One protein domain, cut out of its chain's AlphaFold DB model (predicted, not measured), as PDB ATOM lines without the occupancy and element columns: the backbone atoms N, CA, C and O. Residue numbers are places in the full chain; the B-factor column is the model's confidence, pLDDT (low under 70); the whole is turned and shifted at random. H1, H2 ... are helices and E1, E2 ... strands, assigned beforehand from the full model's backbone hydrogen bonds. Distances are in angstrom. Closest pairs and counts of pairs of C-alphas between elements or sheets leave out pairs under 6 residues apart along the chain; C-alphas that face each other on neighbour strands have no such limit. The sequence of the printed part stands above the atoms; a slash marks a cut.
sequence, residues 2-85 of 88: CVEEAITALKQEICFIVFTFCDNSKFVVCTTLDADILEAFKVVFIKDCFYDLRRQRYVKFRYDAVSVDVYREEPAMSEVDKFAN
ATOM      1  N   CYS A   2     -51.157 -19.675  42.581       78.81
ATOM      2  CA  CYS A   2     -52.443 -20.369  42.550       78.81
ATOM      3  C   CYS A   2     -53.155 -20.097  41.209       78.81
ATOM      4  O   CYS A   2     -52.894 -19.085  40.562       78.81
ATOM      5  N   VAL A   3     -54.063 -20.980  40.776       81.25
ATOM      6  CA  VAL A   3     -54.747 -20.856  39.467       81.25
ATOM      7  C   VAL A   3     -55.481 -19.516  39.326       81.25
ATOM      8  O   VAL A   3     -55.408 -18.874  38.281       81.25
ATOM      9  N   GLU A   4     -56.141 -19.056  40.389       85.75
ATOM     10  CA  GLU A   4     -56.861 -17.776  40.399       85.75
ATOM     11  C   GLU A   4     -55.928 -16.572  40.220       85.75
ATOM     12  O   GLU A   4     -56.241 -15.646  39.470       85.75
ATOM     13  N   GLU A   5     -54.753 -16.602  40.852       87.69
ATOM     14  CA  GLU A   5     -53.734 -15.556  40.715       87.69
ATOM     15  C   GLU A   5     -53.176 -15.515  39.290       87.69
ATOM     16  O   GLU A   5     -52.974 -14.431  38.744       87.69
ATOM     17  N   ALA A   6     -52.977 -16.681  38.667       88.25
ATOM     18  CA  ALA A   6     -52.487 -16.792  37.295       88.25
ATOM     19  C   ALA A   6     -53.490 -16.232  36.278       88.25
ATOM     20  O   ALA A   6     -53.115 -15.473  35.384       88.25
ATOM     21  N   ILE A   7     -54.775 -16.559  36.437       88.44
ATOM     22  CA  ILE A   7     -55.847 -16.009  35.596       88.44
ATOM     23  C   ILE A   7     -55.967 -14.498  35.802       88.44
ATOM     24  O   ILE A   7     -56.148 -13.760  34.835       88.44
ATOM     25  N   THR A   8     -55.871 -14.035  37.050       92.44
ATOM     26  CA  THR A   8     -55.927 -12.604  37.370       92.44
ATOM     27  C   THR A   8     -54.769 -11.854  36.720       92.44
ATOM     28  O   THR A   8     -55.015 -10.847  36.066       92.44
ATOM     29  N   ALA A   9     -53.542 -12.377  36.811       91.81
ATOM     30  CA  ALA A   9     -52.376 -11.780  36.163       91.81
ATOM     31  C   ALA A   9     -52.561 -11.695  34.640       91.81
ATOM     32  O   ALA A   9     -52.435 -10.621  34.059       91.81
ATOM     33  N   LEU A  10     -52.988 -12.786  33.996       91.88
ATOM     34  CA  LEU A  10     -53.247 -12.792  32.553       91.88
ATOM     35  C   LEU A  10     -54.288 -11.750  32.118       91.88
ATOM     36  O   LEU A  10     -54.215 -11.272  30.994       91.88
ATOM     37  N   LYS A  11     -55.254 -11.400  32.972       93.12
ATOM     38  CA  LYS A  11     -56.285 -10.389  32.682       93.12
ATOM     39  C   LYS A  11     -55.845  -8.943  32.918       93.12
ATOM     40  O   LYS A  11     -56.650  -8.057  32.670       93.12
ATOM     41  N   GLN A  12     -54.653  -8.714  33.462       92.62
ATOM     42  CA  GLN A  12     -54.176  -7.383  33.861       92.62
ATOM     43  C   GLN A  12     -52.873  -6.991  33.166       92.62
ATOM     44  O   GLN A  12     -52.570  -5.808  33.035       92.62
ATOM     45  N   GLU A  13     -52.068  -7.973  32.766       94.12
ATOM     46  CA  GLU A  13     -50.740  -7.741  32.213       94.12
ATOM     47  C   GLU A  13     -50.351  -8.810  31.183       94.12
ATOM     48  O   GLU A  13     -51.069  -9.785  30.925       94.12
ATOM     49  N   ILE A  14     -49.195  -8.606  30.552       94.38
ATOM     50  CA  ILE A  14     -48.568  -9.600  29.681       94.38
ATOM     51  C   ILE A  14     -47.813 -10.589  30.565       94.38
ATOM     52  O   ILE A  14     -47.004 -10.194  31.400       94.38
ATOM     53  N   CYS A  15     -48.058 -11.878  30.363       95.25
ATOM     54  CA  CYS A  15     -47.418 -12.960  31.099       95.25
ATOM     55  C   CYS A  15     -46.790 -13.981  30.144       95.25
ATOM     56  O   CYS A  15     -47.064 -14.029  28.941       95.25
ATOM     57  N   PHE A  16     -45.972 -14.855  30.715       94.81
ATOM     58  CA  PHE A  16     -45.368 -15.998  30.054       94.81
ATOM     59  C   PHE A  16     -46.030 -17.273  30.562       94.81
ATOM     60  O   PHE A  16     -45.956 -17.594  31.747       94.81
ATOM     61  N   ILE A  17     -46.666 -18.006  29.655       94.06
ATOM     62  CA  ILE A  17     -47.208 -19.335  29.924       94.06
ATOM     63  C   ILE A  17     -46.169 -20.356  29.476       94.06
ATOM     64  O   ILE A  17     -45.764 -20.356  28.313       94.06
ATOM     65  N   VAL A  18     -45.748 -21.224  30.389       93.81
ATOM     66  CA  VAL A  18     -44.835 -22.336  30.122       93.81
ATOM     67  C   VAL A  18     -45.625 -23.632  30.188       93.81
ATOM     68  O   VAL A  18     -46.131 -24.014  31.238       93.81
ATOM     69  N   PHE A  19     -45.709 -24.313  29.055       93.19
ATOM     70  CA  PHE A  19     -46.205 -25.676  28.956       93.19
ATOM     71  C   PHE A  19     -45.025 -26.628  29.113       93.19
ATOM     72  O   PHE A  19     -44.048 -26.508  28.370       93.19
ATOM     73  N   THR A  20     -45.121 -27.575  30.040       92.38
ATOM     74  CA  THR A  20     -44.162 -28.681  30.160       92.38
ATOM     75  C   THR A  20     -44.820 -29.952  29.643       92.38
ATOM     76  O   THR A  20     -45.957 -30.250  30.015       92.38
ATOM     77  N   PHE A  21     -44.125 -30.703  28.792       92.38
ATOM     78  CA  PHE A  21     -44.607 -31.969  28.229       92.38
ATOM     79  C   PHE A  21     -43.965 -33.180  28.918       92.38
ATOM     80  O   PHE A  21     -43.063 -33.047  29.745       92.38
ATOM     81  N   CYS A  22     -44.450 -34.381  28.600       92.50
ATOM     82  CA  CYS A  22     -44.012 -35.623  29.245       92.50
ATOM     83  C   CYS A  22     -42.526 -35.961  29.024       92.50
ATOM     84  O   CYS A  22     -41.934 -36.658  29.843       92.50
ATOM     85  N   ASP A  23     -41.918 -35.454  27.952       89.25
ATOM     86  CA  ASP A  23     -40.489 -35.580  27.643       89.25
ATOM     87  C   ASP A  23     -39.627 -34.498  28.323       89.25
ATOM     88  O   ASP A  23     -38.435 -34.383  28.039       89.25
ATOM     89  N   ASN A  24     -40.217 -33.719  29.237       86.75
ATOM     90  CA  ASN A  24     -39.650 -32.528  29.874       86.75
ATOM     91  C   ASN A  24     -39.349 -31.368  28.917       86.75
ATOM     92  O   ASN A  24     -38.755 -30.377  29.349       86.75
ATOM     93  N   SER A  25     -39.766 -31.444  27.648       87.94
ATOM     94  CA  SER A  25     -39.666 -30.293  26.759       87.94
ATOM     95  C   SER A  25     -40.581 -29.171  27.247       87.94
ATOM     96  O   SER A  25     -41.653 -29.403  27.821       87.94
ATOM     97  N   LYS A  26     -40.136 -27.930  27.035       91.69
ATOM     98  CA  LYS A  26     -40.870 -26.731  27.437       91.69
ATOM     99  C   LYS A  26     -41.249 -25.894  26.237       91.69
ATOM    100  O   LYS A  26     -40.419 -25.600  25.378       91.69
ATOM    101  N   PHE A  27     -42.487 -25.429  26.221       90.19
ATOM    102  CA  PHE A  27     -42.983 -24.489  25.227       90.19
ATOM    103  C   PHE A  27     -43.516 -23.238  25.910       90.19
ATOM    104  O   PHE A  27     -44.321 -23.322  26.833       90.19
ATOM    105  N   VAL A  28     -43.056 -22.076  25.458       93.12
ATOM    106  CA  VAL A  28     -43.350 -20.787  26.079       93.12
ATOM    107  C   VAL A  28     -44.130 -19.903  25.131       93.12
ATOM    108  O   VAL A  28     -43.715 -19.666  23.991       93.12
ATOM    109  N   VAL A  29     -45.231 -19.377  25.655       93.75
ATOM    110  CA  VAL A  29     -46.123 -18.436  24.987       93.75
ATOM    111  C   VAL A  29     -46.137 -17.138  25.786       93.75
ATOM    112  O   VAL A  29     -46.471 -17.138  26.968       93.75
ATOM    113  N   CYS A  30     -45.778 -16.029  25.141       94.56
ATOM    114  CA  CYS A  30     -45.923 -14.690  25.714       94.56
ATOM    115  C   CYS A  30     -47.298 -14.148  25.321       94.56
ATOM    116  O   CYS A  30     -47.549 -13.948  24.134       94.56
ATOM    117  N   THR A  31     -48.211 -13.977  26.272       95.06
ATOM    118  CA  THR A  31     -49.614 -13.663  25.969       95.06
ATOM    119  C   THR A  31     -50.295 -12.883  27.089       95.06
ATOM    120  O   THR A  31     -49.729 -12.665  28.158       95.06
ATOM    121  N   THR A  32     -51.521 -12.452  26.822       94.25
ATOM    122  CA  THR A  32     -52.412 -11.776  27.760       94.25
ATOM    123  C   THR A  32     -53.862 -12.130  27.422       94.25
ATOM    124  O   THR A  32     -54.175 -12.528  26.297       94.25
ATOM    125  N   LEU A  33     -54.738 -12.018  28.414       91.50
ATOM    126  CA  LEU A  33     -56.192 -12.106  28.302       91.50
ATOM    127  C   LEU A  33     -56.864 -10.736  28.492       91.50
ATOM    128  O   LEU A  33     -58.091 -10.662  28.462       91.50
ATOM    129  N   ASP A  34     -56.082  -9.678  28.705       92.12
ATOM    130  CA  ASP A  34     -56.572  -8.306  28.757       92.12
ATOM    131  C   ASP A  34     -57.019  -7.850  27.356       92.12
ATOM    132  O   ASP A  34     -56.254  -7.899  26.388       92.12
ATOM    133  N   ALA A  35     -58.286  -7.447  27.238       88.25
ATOM    134  CA  ALA A  35     -58.882  -7.071  25.960       88.25
ATOM    135  C   ALA A  35     -58.299  -5.766  25.400       88.25
ATOM    136  O   ALA A  35     -58.116  -5.674  24.186       88.25
ATOM    137  N   ASP A  36     -57.958  -4.808  26.262       90.69
ATOM    138  CA  ASP A  36     -57.422  -3.508  25.863       90.69
ATOM    139  C   ASP A  36     -55.993  -3.676  25.327       90.69
ATOM    140  O   ASP A  36     -55.626  -3.107  24.293       90.69
ATOM    141  N   ILE A  37     -55.190  -4.535  25.973       90.56
ATOM    142  CA  ILE A  37     -53.859  -4.892  25.471       90.56
ATOM    143  C   ILE A  37     -53.990  -5.605  24.122       90.56
ATOM    144  O   ILE A  37     -53.309  -5.226  23.171       90.56
ATOM    145  N   LEU A  38     -54.865  -6.608  23.989       90.12
ATOM    146  CA  LEU A  38     -55.058  -7.314  22.713       90.12
ATOM    147  C   LEU A  38     -55.531  -6.380  21.586       90.12
ATOM    148  O   LEU A  38     -55.025  -6.475  20.462       90.12
ATOM    149  N   GLU A  39     -56.440  -5.448  21.878       90.19
ATOM    150  CA  GLU A  39     -56.920  -4.450  20.920       90.19
ATOM    151  C   GLU A  39     -55.795  -3.516  20.457       90.19
ATOM    152  O   GLU A  39     -55.690  -3.231  19.260       90.19
ATOM    153  N   ALA A  40     -54.879  -3.122  21.351       89.62
ATOM    154  CA  ALA A  40     -53.698  -2.337  20.984       89.62
ATOM    155  C   ALA A  40     -52.796  -3.063  19.963       89.62
ATOM    156  O   ALA A  40     -52.184  -2.423  19.103       89.62
ATOM    157  N   PHE A  41     -52.764  -4.401  19.996       87.31
ATOM    158  CA  PHE A  41     -52.094  -5.237  18.991       87.31
ATOM    159  C   PHE A  41     -52.977  -5.575  17.775       87.31
ATOM    160  O   PHE A  41     -52.520  -6.277  16.871       87.31
ATOM    161  N   LYS A  42     -54.212  -5.058  17.710       90.56
ATOM    162  CA  LYS A  42     -55.233  -5.364  16.686       90.56
ATOM    163  C   LYS A  42     -55.567  -6.856  16.607       90.56
ATOM    164  O   LYS A  42     -55.809  -7.396  15.526       90.56
ATOM    165  N   VAL A  43     -55.555  -7.525  17.755       90.44
ATOM    166  CA  VAL A  43     -55.808  -8.960  17.895       90.44
ATOM    167  C   VAL A  43     -57.220  -9.174  18.413       90.44
ATOM    168  O   VAL A  43     -57.675  -8.475  19.312       90.44
ATOM    169  N   VAL A  44     -57.906 -10.176  17.869       87.12
ATOM    170  CA  VAL A  44     -59.220 -10.596  18.360       87.12
ATOM    171  C   VAL A  44     -59.082 -11.848  19.208       87.12
ATOM    172  O   VAL A  44     -58.267 -12.726  18.927       87.12
ATOM    173  N   PHE A  45     -59.904 -11.958  20.246       82.94
ATOM    174  CA  PHE A  45     -59.977 -13.189  21.016       82.94
ATOM    175  C   PHE A  45     -60.512 -14.332  20.140       82.94
ATOM    176  O   PHE A  45     -61.583 -14.220  19.539       82.94
ATOM    177  N   ILE A  46     -59.780 -15.446  20.093       88.25
ATOM    178  CA  ILE A  46     -60.207 -16.680  19.431       88.25
ATOM    179  C   ILE A  46     -60.335 -17.761  20.494       88.25
ATOM    180  O   ILE A  46     -59.411 -18.001  21.271       88.25
ATOM    181  N   LYS A  47     -61.486 -18.434  20.508       85.56
ATOM    182  CA  LYS A  47     -61.743 -19.541  21.426       85.56
ATOM    183  C   LYS A  47     -60.656 -20.621  21.292       85.56
ATOM    184  O   LYS A  47     -60.222 -20.941  20.188       85.56
ATOM    185  N   ASP A  48     -60.247 -21.185  22.426       88.19
ATOM    186  CA  ASP A  48     -59.271 -22.279  22.529       88.19
ATOM    187  C   ASP A  48     -57.864 -21.939  21.991       88.19
ATOM    188  O   ASP A  48     -57.059 -22.830  21.697       88.19
ATOM    189  N   CYS A  49     -57.556 -20.643  21.865       90.50
ATOM    190  CA  CYS A  49     -56.261 -20.141  21.428       90.50
ATOM    191  C   CYS A  49     -55.751 -19.028  22.348       90.50
ATOM    192  O   CYS A  49     -56.499 -18.155  22.780       90.50
ATOM    193  N   PHE A  50     -54.442 -19.022  22.578       91.81
ATOM    194  CA  PHE A  50     -53.708 -17.840  23.009       91.81
ATOM    195  C   PHE A  50     -53.194 -17.092  21.782       91.81
ATOM    196  O   PHE A  50     -52.915 -17.706  20.751       91.81
ATOM    197  N   TYR A  51     -53.021 -15.779  21.889       93.75
ATOM    198  CA  TYR A  51     -52.228 -15.037  20.916       93.75
ATOM    199  C   TYR A  51     -50.814 -14.838  21.462       93.75
ATOM    200  O   TYR A  51     -50.636 -14.206  22.502       93.75
ATOM    201  N   ASP A  52     -49.816 -15.401  20.784       93.38
ATOM    202  CA  ASP A  52     -48.408 -15.219  21.130       93.38
ATOM    203  C   ASP A  52     -47.938 -13.853  20.621       93.38
ATOM    204  O   ASP A  52     -47.736 -13.662  19.421       93.38
ATOM    205  N   LEU A  53     -47.752 -12.905  21.537       91.50
ATOM    206  CA  LEU A  53     -47.333 -11.535  21.247       91.50
ATOM    207  C   LEU A  53     -45.902 -11.461  20.701       91.50
ATOM    208  O   LEU A  53     -45.590 -10.561  19.922       91.50
ATOM    209  N   ARG A  54     -45.026 -12.410  21.062       89.56
ATOM    210  CA  ARG A  54     -43.642 -12.450  20.563       89.56
ATOM    211  C   ARG A  54     -43.572 -12.963  19.136       89.56
ATOM    212  O   ARG A  54     -42.824 -12.422  18.327       89.56
ATOM    213  N   ARG A  55     -44.324 -14.023  18.839       88.88
ATOM    214  CA  ARG A  55     -44.328 -14.668  17.514       88.88
ATOM    215  C   ARG A  55     -45.407 -14.126  16.582       88.88
ATOM    216  O   ARG A  55     -45.433 -14.516  15.421       88.88
ATOM    217  N   GLN A  56     -46.284 -13.262  17.094       91.19
ATOM    218  CA  GLN A  56     -47.411 -12.652  16.387       91.19
ATOM    219  C   GLN A  56     -48.304 -13.689  15.691       91.19
ATOM    220  O   GLN A  56     -48.601 -13.593  14.501       91.19
ATOM    221  N   ARG A  57     -48.702 -14.731  16.430       91.94
ATOM    222  CA  ARG A  57     -49.538 -15.818  15.898       91.94
ATOM    223  C   ARG A  57     -50.444 -16.421  16.964       91.94
ATOM    224  O   ARG A  57     -50.103 -16.435  18.144       91.94
ATOM    225  N   TYR A  58     -51.560 -16.998  16.529       92.56
ATOM    226  CA  TYR A  58     -52.425 -17.785  17.405       92.56
ATOM    227  C   TYR A  58     -51.812 -19.154  17.698       92.56
ATOM    228  O   TYR A  58     -51.327 -19.850  16.805       92.56
ATOM    229  N   VAL A  59     -51.872 -19.548  18.962       92.50
ATOM    230  CA  VAL A  59     -51.365 -20.806  19.494       92.50
ATOM    231  C   VAL A  59     -52.519 -21.517  20.183       92.50
ATOM    232  O   VAL A  59     -53.090 -20.998  21.139       92.50
ATOM    233  N   LYS A  60     -52.874 -22.711  19.706       92.38
ATOM    234  CA  LYS A  60     -53.925 -23.524  20.330       92.38
ATOM    235  C   LYS A  60     -53.532 -23.924  21.748       92.38
ATOM    236  O   LYS A  60     -52.355 -24.160  22.024       92.38
ATOM    237  N   PHE A  61     -54.524 -24.066  22.621       90.25
ATOM    238  CA  PHE A  61     -54.304 -24.625  23.951       90.25
ATOM    239  C   PHE A  61     -53.700 -26.033  23.848       90.25
ATOM    240  O   PHE A  61     -54.180 -26.890  23.103       90.25
ATOM    241  N   ARG A  62     -52.608 -26.253  24.584       90.25
ATOM    242  CA  ARG A  62     -51.850 -27.507  24.599       90.25
ATOM    243  C   ARG A  62     -52.348 -28.395  25.732       90.25
ATOM    244  O   ARG A  62     -51.769 -28.426  26.812       90.25
ATOM    245  N   TYR A  63     -53.458 -29.087  25.484       89.25
ATOM    246  CA  TYR A  63     -54.043 -30.050  26.431       89.25
ATOM    247  C   TYR A  63     -53.174 -31.299  26.644       89.25
ATOM    248  O   TYR A  63     -53.426 -32.075  27.557       89.25
ATOM    249  N   ASP A  64     -52.165 -31.494  25.792       91.94
ATOM    250  CA  ASP A  64     -51.134 -32.524  25.895       91.94
ATOM    251  C   ASP A  64     -50.010 -32.167  26.887       91.94
ATOM    252  O   ASP A  64     -49.144 -33.000  27.154       91.94
ATOM    253  N   ALA A  65     -50.002 -30.948  27.437       91.81
ATOM    254  CA  ALA A  65     -49.057 -30.550  28.472       91.81
ATOM    255  C   ALA A  65     -49.355 -31.259  29.805       91.81
ATOM    256  O   ALA A  65     -50.504 -31.368  30.228       91.81
ATOM    257  N   VAL A  66     -48.301 -31.706  30.490       94.19
ATOM    258  CA  VAL A  66     -48.398 -32.324  31.822       94.19
ATOM    259  C   VAL A  66     -48.402 -31.283  32.941       94.19
ATOM    260  O   VAL A  66     -48.945 -31.540  34.012       94.19
ATOM    261  N   SER A  67     -47.824 -30.103  32.695       91.94
ATOM    262  CA  SER A  67     -47.934 -28.943  33.579       91.94
ATOM    263  C   SER A  67     -48.069 -27.653  32.779       91.94
ATOM    264  O   SER A  67     -47.600 -27.547  31.641       91.94
ATOM    265  N   VAL A  68     -48.722 -26.671  33.400       91.69
ATOM    266  CA  VAL A  68     -48.842 -25.311  32.881       91.69
ATOM    267  C   VAL A  68     -48.497 -24.352  34.004       91.69
ATOM    268  O   VAL A  68     -49.164 -24.333  35.037       91.69
ATOM    269  N   ASP A  69     -47.470 -23.547  33.776       92.12
ATOM    270  CA  ASP A  69     -46.963 -22.574  34.732       92.12
ATOM    271  C   ASP A  69     -47.087 -21.165  34.142       92.12
ATOM    272  O   ASP A  69     -46.856 -20.955  32.950       92.12
ATOM    273  N   VAL A  70     -47.468 -20.189  34.969       93.06
ATOM    274  CA  VAL A  70     -47.627 -18.787  34.555       93.06
ATOM    275  C   VAL A  70     -46.632 -17.917  35.308       93.06
ATOM    276  O   VAL A  70     -46.565 -17.947  36.539       93.06
ATOM    277  N   TYR A  71     -45.878 -17.123  34.554       93.00
ATOM    278  CA  TYR A  71     -44.862 -16.208  35.055       93.00
ATOM    279  C   TYR A  71     -45.169 -14.786  34.589       93.00
ATOM    280  O   TYR A  71     -45.555 -14.573  33.443       93.00
ATOM    281  N   ARG A  72     -44.974 -13.804  35.470       91.19
ATOM    282  CA  ARG A  72     -45.095 -12.376  35.122       91.19
ATOM    283  C   ARG A  72     -43.863 -11.861  34.380       91.19
ATOM    284  O   ARG A  72     -43.950 -10.967  33.552       91.19
ATOM    285  N   GLU A  73     -42.720 -12.477  34.651       89.44
ATOM    286  CA  GLU A  73     -41.445 -12.188  34.003       89.44
ATOM    287  C   GLU A  73     -41.015 -13.363  33.128       89.44
ATOM    288  O   GLU A  73     -41.474 -14.493  33.311       89.44
ATOM    289  N   GLU A  74     -40.127 -13.105  32.168       87.62
ATOM    290  CA  GLU A  74     -39.622 -14.157  31.294       87.62
ATOM    291  C   GLU A  74     -38.859 -15.209  32.119       87.62
ATOM    292  O   GLU A  74     -37.861 -14.878  32.766       87.62
ATOM    293  N   PRO A  75     -39.281 -16.485  32.096       86.31
ATOM    294  CA  PRO A  75     -38.634 -17.512  32.893       86.31
ATOM    295  C   PRO A  75     -37.242 -17.834  32.339       86.31
ATOM    296  O   PRO A  75     -37.030 -17.948  31.128       86.31
ATOM    297  N   ALA A  76     -36.287 -18.057  33.242       82.38
ATOM    298  CA  ALA A  76     -34.970 -18.552  32.871       82.38
ATOM    299  C   ALA A  76     -35.088 -19.972  32.288       82.38
ATOM    300  O   ALA A  76     -35.406 -20.931  32.989       82.38
ATOM    301  N   MET A  77     -34.831 -20.094  30.988       79.06
ATOM    302  CA  MET A  77     -34.831 -21.364  30.262       79.06
ATOM    303  C   MET A  77     -33.415 -21.837  29.936       79.06
ATOM    304  O   MET A  77     -32.516 -21.016  29.712       79.06
ATOM    305  N   SER A  78     -33.238 -23.158  29.843       80.19
ATOM    306  CA  SER A  78     -32.008 -23.751  29.314       80.19
ATOM    307  C   SER A  78     -31.814 -23.374  27.836       80.19
ATOM    308  O   SER A  78     -32.764 -22.993  27.147       80.19
ATOM    309  N   GLU A  79     -30.589 -23.469  27.314       73.19
ATOM    310  CA  GLU A  79     -30.332 -23.190  25.892       73.19
ATOM    311  C   GLU A  79     -31.090 -24.143  24.959       73.19
ATOM    312  O   GLU A  79     -31.571 -23.717  23.909       73.19
ATOM    313  N   VAL A  80     -31.258 -25.402  25.374       74.81
ATOM    314  CA  VAL A  80     -32.015 -26.421  24.635       74.81
ATOM    315  C   VAL A  80     -33.487 -26.026  24.534       74.81
ATOM    316  O   VAL A  80     -34.044 -26.024  23.438       74.81
ATOM    317  N   ASP A  81     -34.093 -25.598  25.643       74.62
ATOM    318  CA  ASP A  81     -35.486 -25.139  25.662       74.62
ATOM    319  C   ASP A  81     -35.666 -23.875  24.813       74.62
ATOM    320  O   ASP A  81     -36.618 -23.763  24.038       74.62
ATOM    321  N   LYS A  82     -34.726 -22.925  24.904       76.44
ATOM    322  CA  LYS A  82     -34.737 -21.712  24.071       76.44
ATOM    323  C   LYS A  82     -34.663 -22.052  22.588       76.44
ATOM    324  O   LYS A  82     -35.363 -21.430  21.792       76.44
ATOM    325  N   PHE A  83     -33.819 -23.014  22.215       70.56
ATOM    326  CA  PHE A  83     -33.690 -23.466  20.836       70.56
ATOM    327  C   PHE A  83     -34.972 -24.150  20.360       70.56
ATOM    328  O   PHE A  83     -35.521 -23.730  19.347       70.56
ATOM    329  N   ALA A  84     -35.501 -25.118  21.115       72.50
ATOM    330  CA  ALA A  84     -36.744 -25.820  20.788       72.50
ATOM    331  C   ALA A  84     -37.914 -24.848  20.580       72.50
ATOM    332  O   ALA A  84     -38.673 -24.959  19.616       72.50
ATOM    333  N   ASN A  85     -37.997 -23.811  21.418       76.88
ATOM    334  CA  ASN A  85     -39.016 -22.782  21.291       76.88
ATOM    335  C   ASN A  85     -38.944 -21.992  19.982       76.88
ATOM    336  O   ASN A  85     -39.969 -21.466  19.578       76.88
TER     337      ASN A  85
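What this domain is: This is residues 2 to 85 of the 88 residues of an uncharacterized protein of Anaerotruncus sp. 1XD22-93 (UniProt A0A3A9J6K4). A small antiparallel sheet of three strands, E2, E1 and E5, has the helix H1 over one face, slantwise over E1 and E5, while a short hairpin of E3 and E4 comes up crosswise to its edge strand E2. H3 meets E2 near Phe 27 with its last residues, and H2 lies off beyond the other end of E2. The 84 printed residues hold three named helices and five named strands, in the order H1 E1 E2 H2 E3 E4 E5 H3, and the class is mixed, helices and strands. The whole is compact, with a radius of gyration of the C-alphas of 12.6 A and spans of 35 by 27 by 23 A.

Where its parts are: In the larger sheet, E1 has residues 15 to 20 and is 16.1 A long, E2 has residues 26 to 31 and is 15.8 A long, and E5 has residues 67 to 71 and is 13.2 A long. C-alpha 15 is at (-47.418, -12.960, 31.099). H1, residues 3 to 10, is 10.7 A long and begins with C-alpha 3 at (-54.747, -20.856, 39.467). E3 has residues 49 to 52 and is 9.3 A long; E4 has residues 57 to 60 and is 9.9 A long. H2 has residues 35 to 40 and is 8.6 A long. H3, residues 79 to 85, is 9.8 A long and ends with C-alpha 85 at (-39.016, -22.782, 21.291).

How they stand to each other: E1 is the inner strand of the sheet, and E2 and E5 are its edge strands. E1 and E2 form a hairpin, with N 17 and O 29 at 2.8 A, within hydrogen-bond range. E1 and E5 are antiparallel at 158 degrees, with N 18 and O 69 at 2.8 A. H1 is on the sheet at a height of 9.2 A, and on the local plane its line and that of E1 stand at 30.4 degrees, only just slantwise to the strands. The closest C-alphas of H1 and E5 are those of Ala 6 and Val 70, 5.9 A apart. E3 and E4 form a second hairpin, with N 50 and O 59 at 2.8 A. The closest C-alphas of E2 and E3 are those of Thr 31 and Asp 52, 5.2 A apart. H3 only grazes the sheet with its residues 80 to 85; its closest C-alphas to E2 are those of Asn 85 and Phe 27, 5.8 A apart. H2 is not on the sheet, and it is apart from H1 and H3. In H1, H2 and H3 every O i to N i+4 pair is within hydrogen-bond range.

The domain as a whole: The two C-alphas farthest apart are those of Asp 23 and Ala 40, at 36.4 A. The printed part, residues 2 to 85, has no cut, and no link is long. The mean pLDDT of the printed part is 89.0, that of H3 is 74, and no printed residue is under 70.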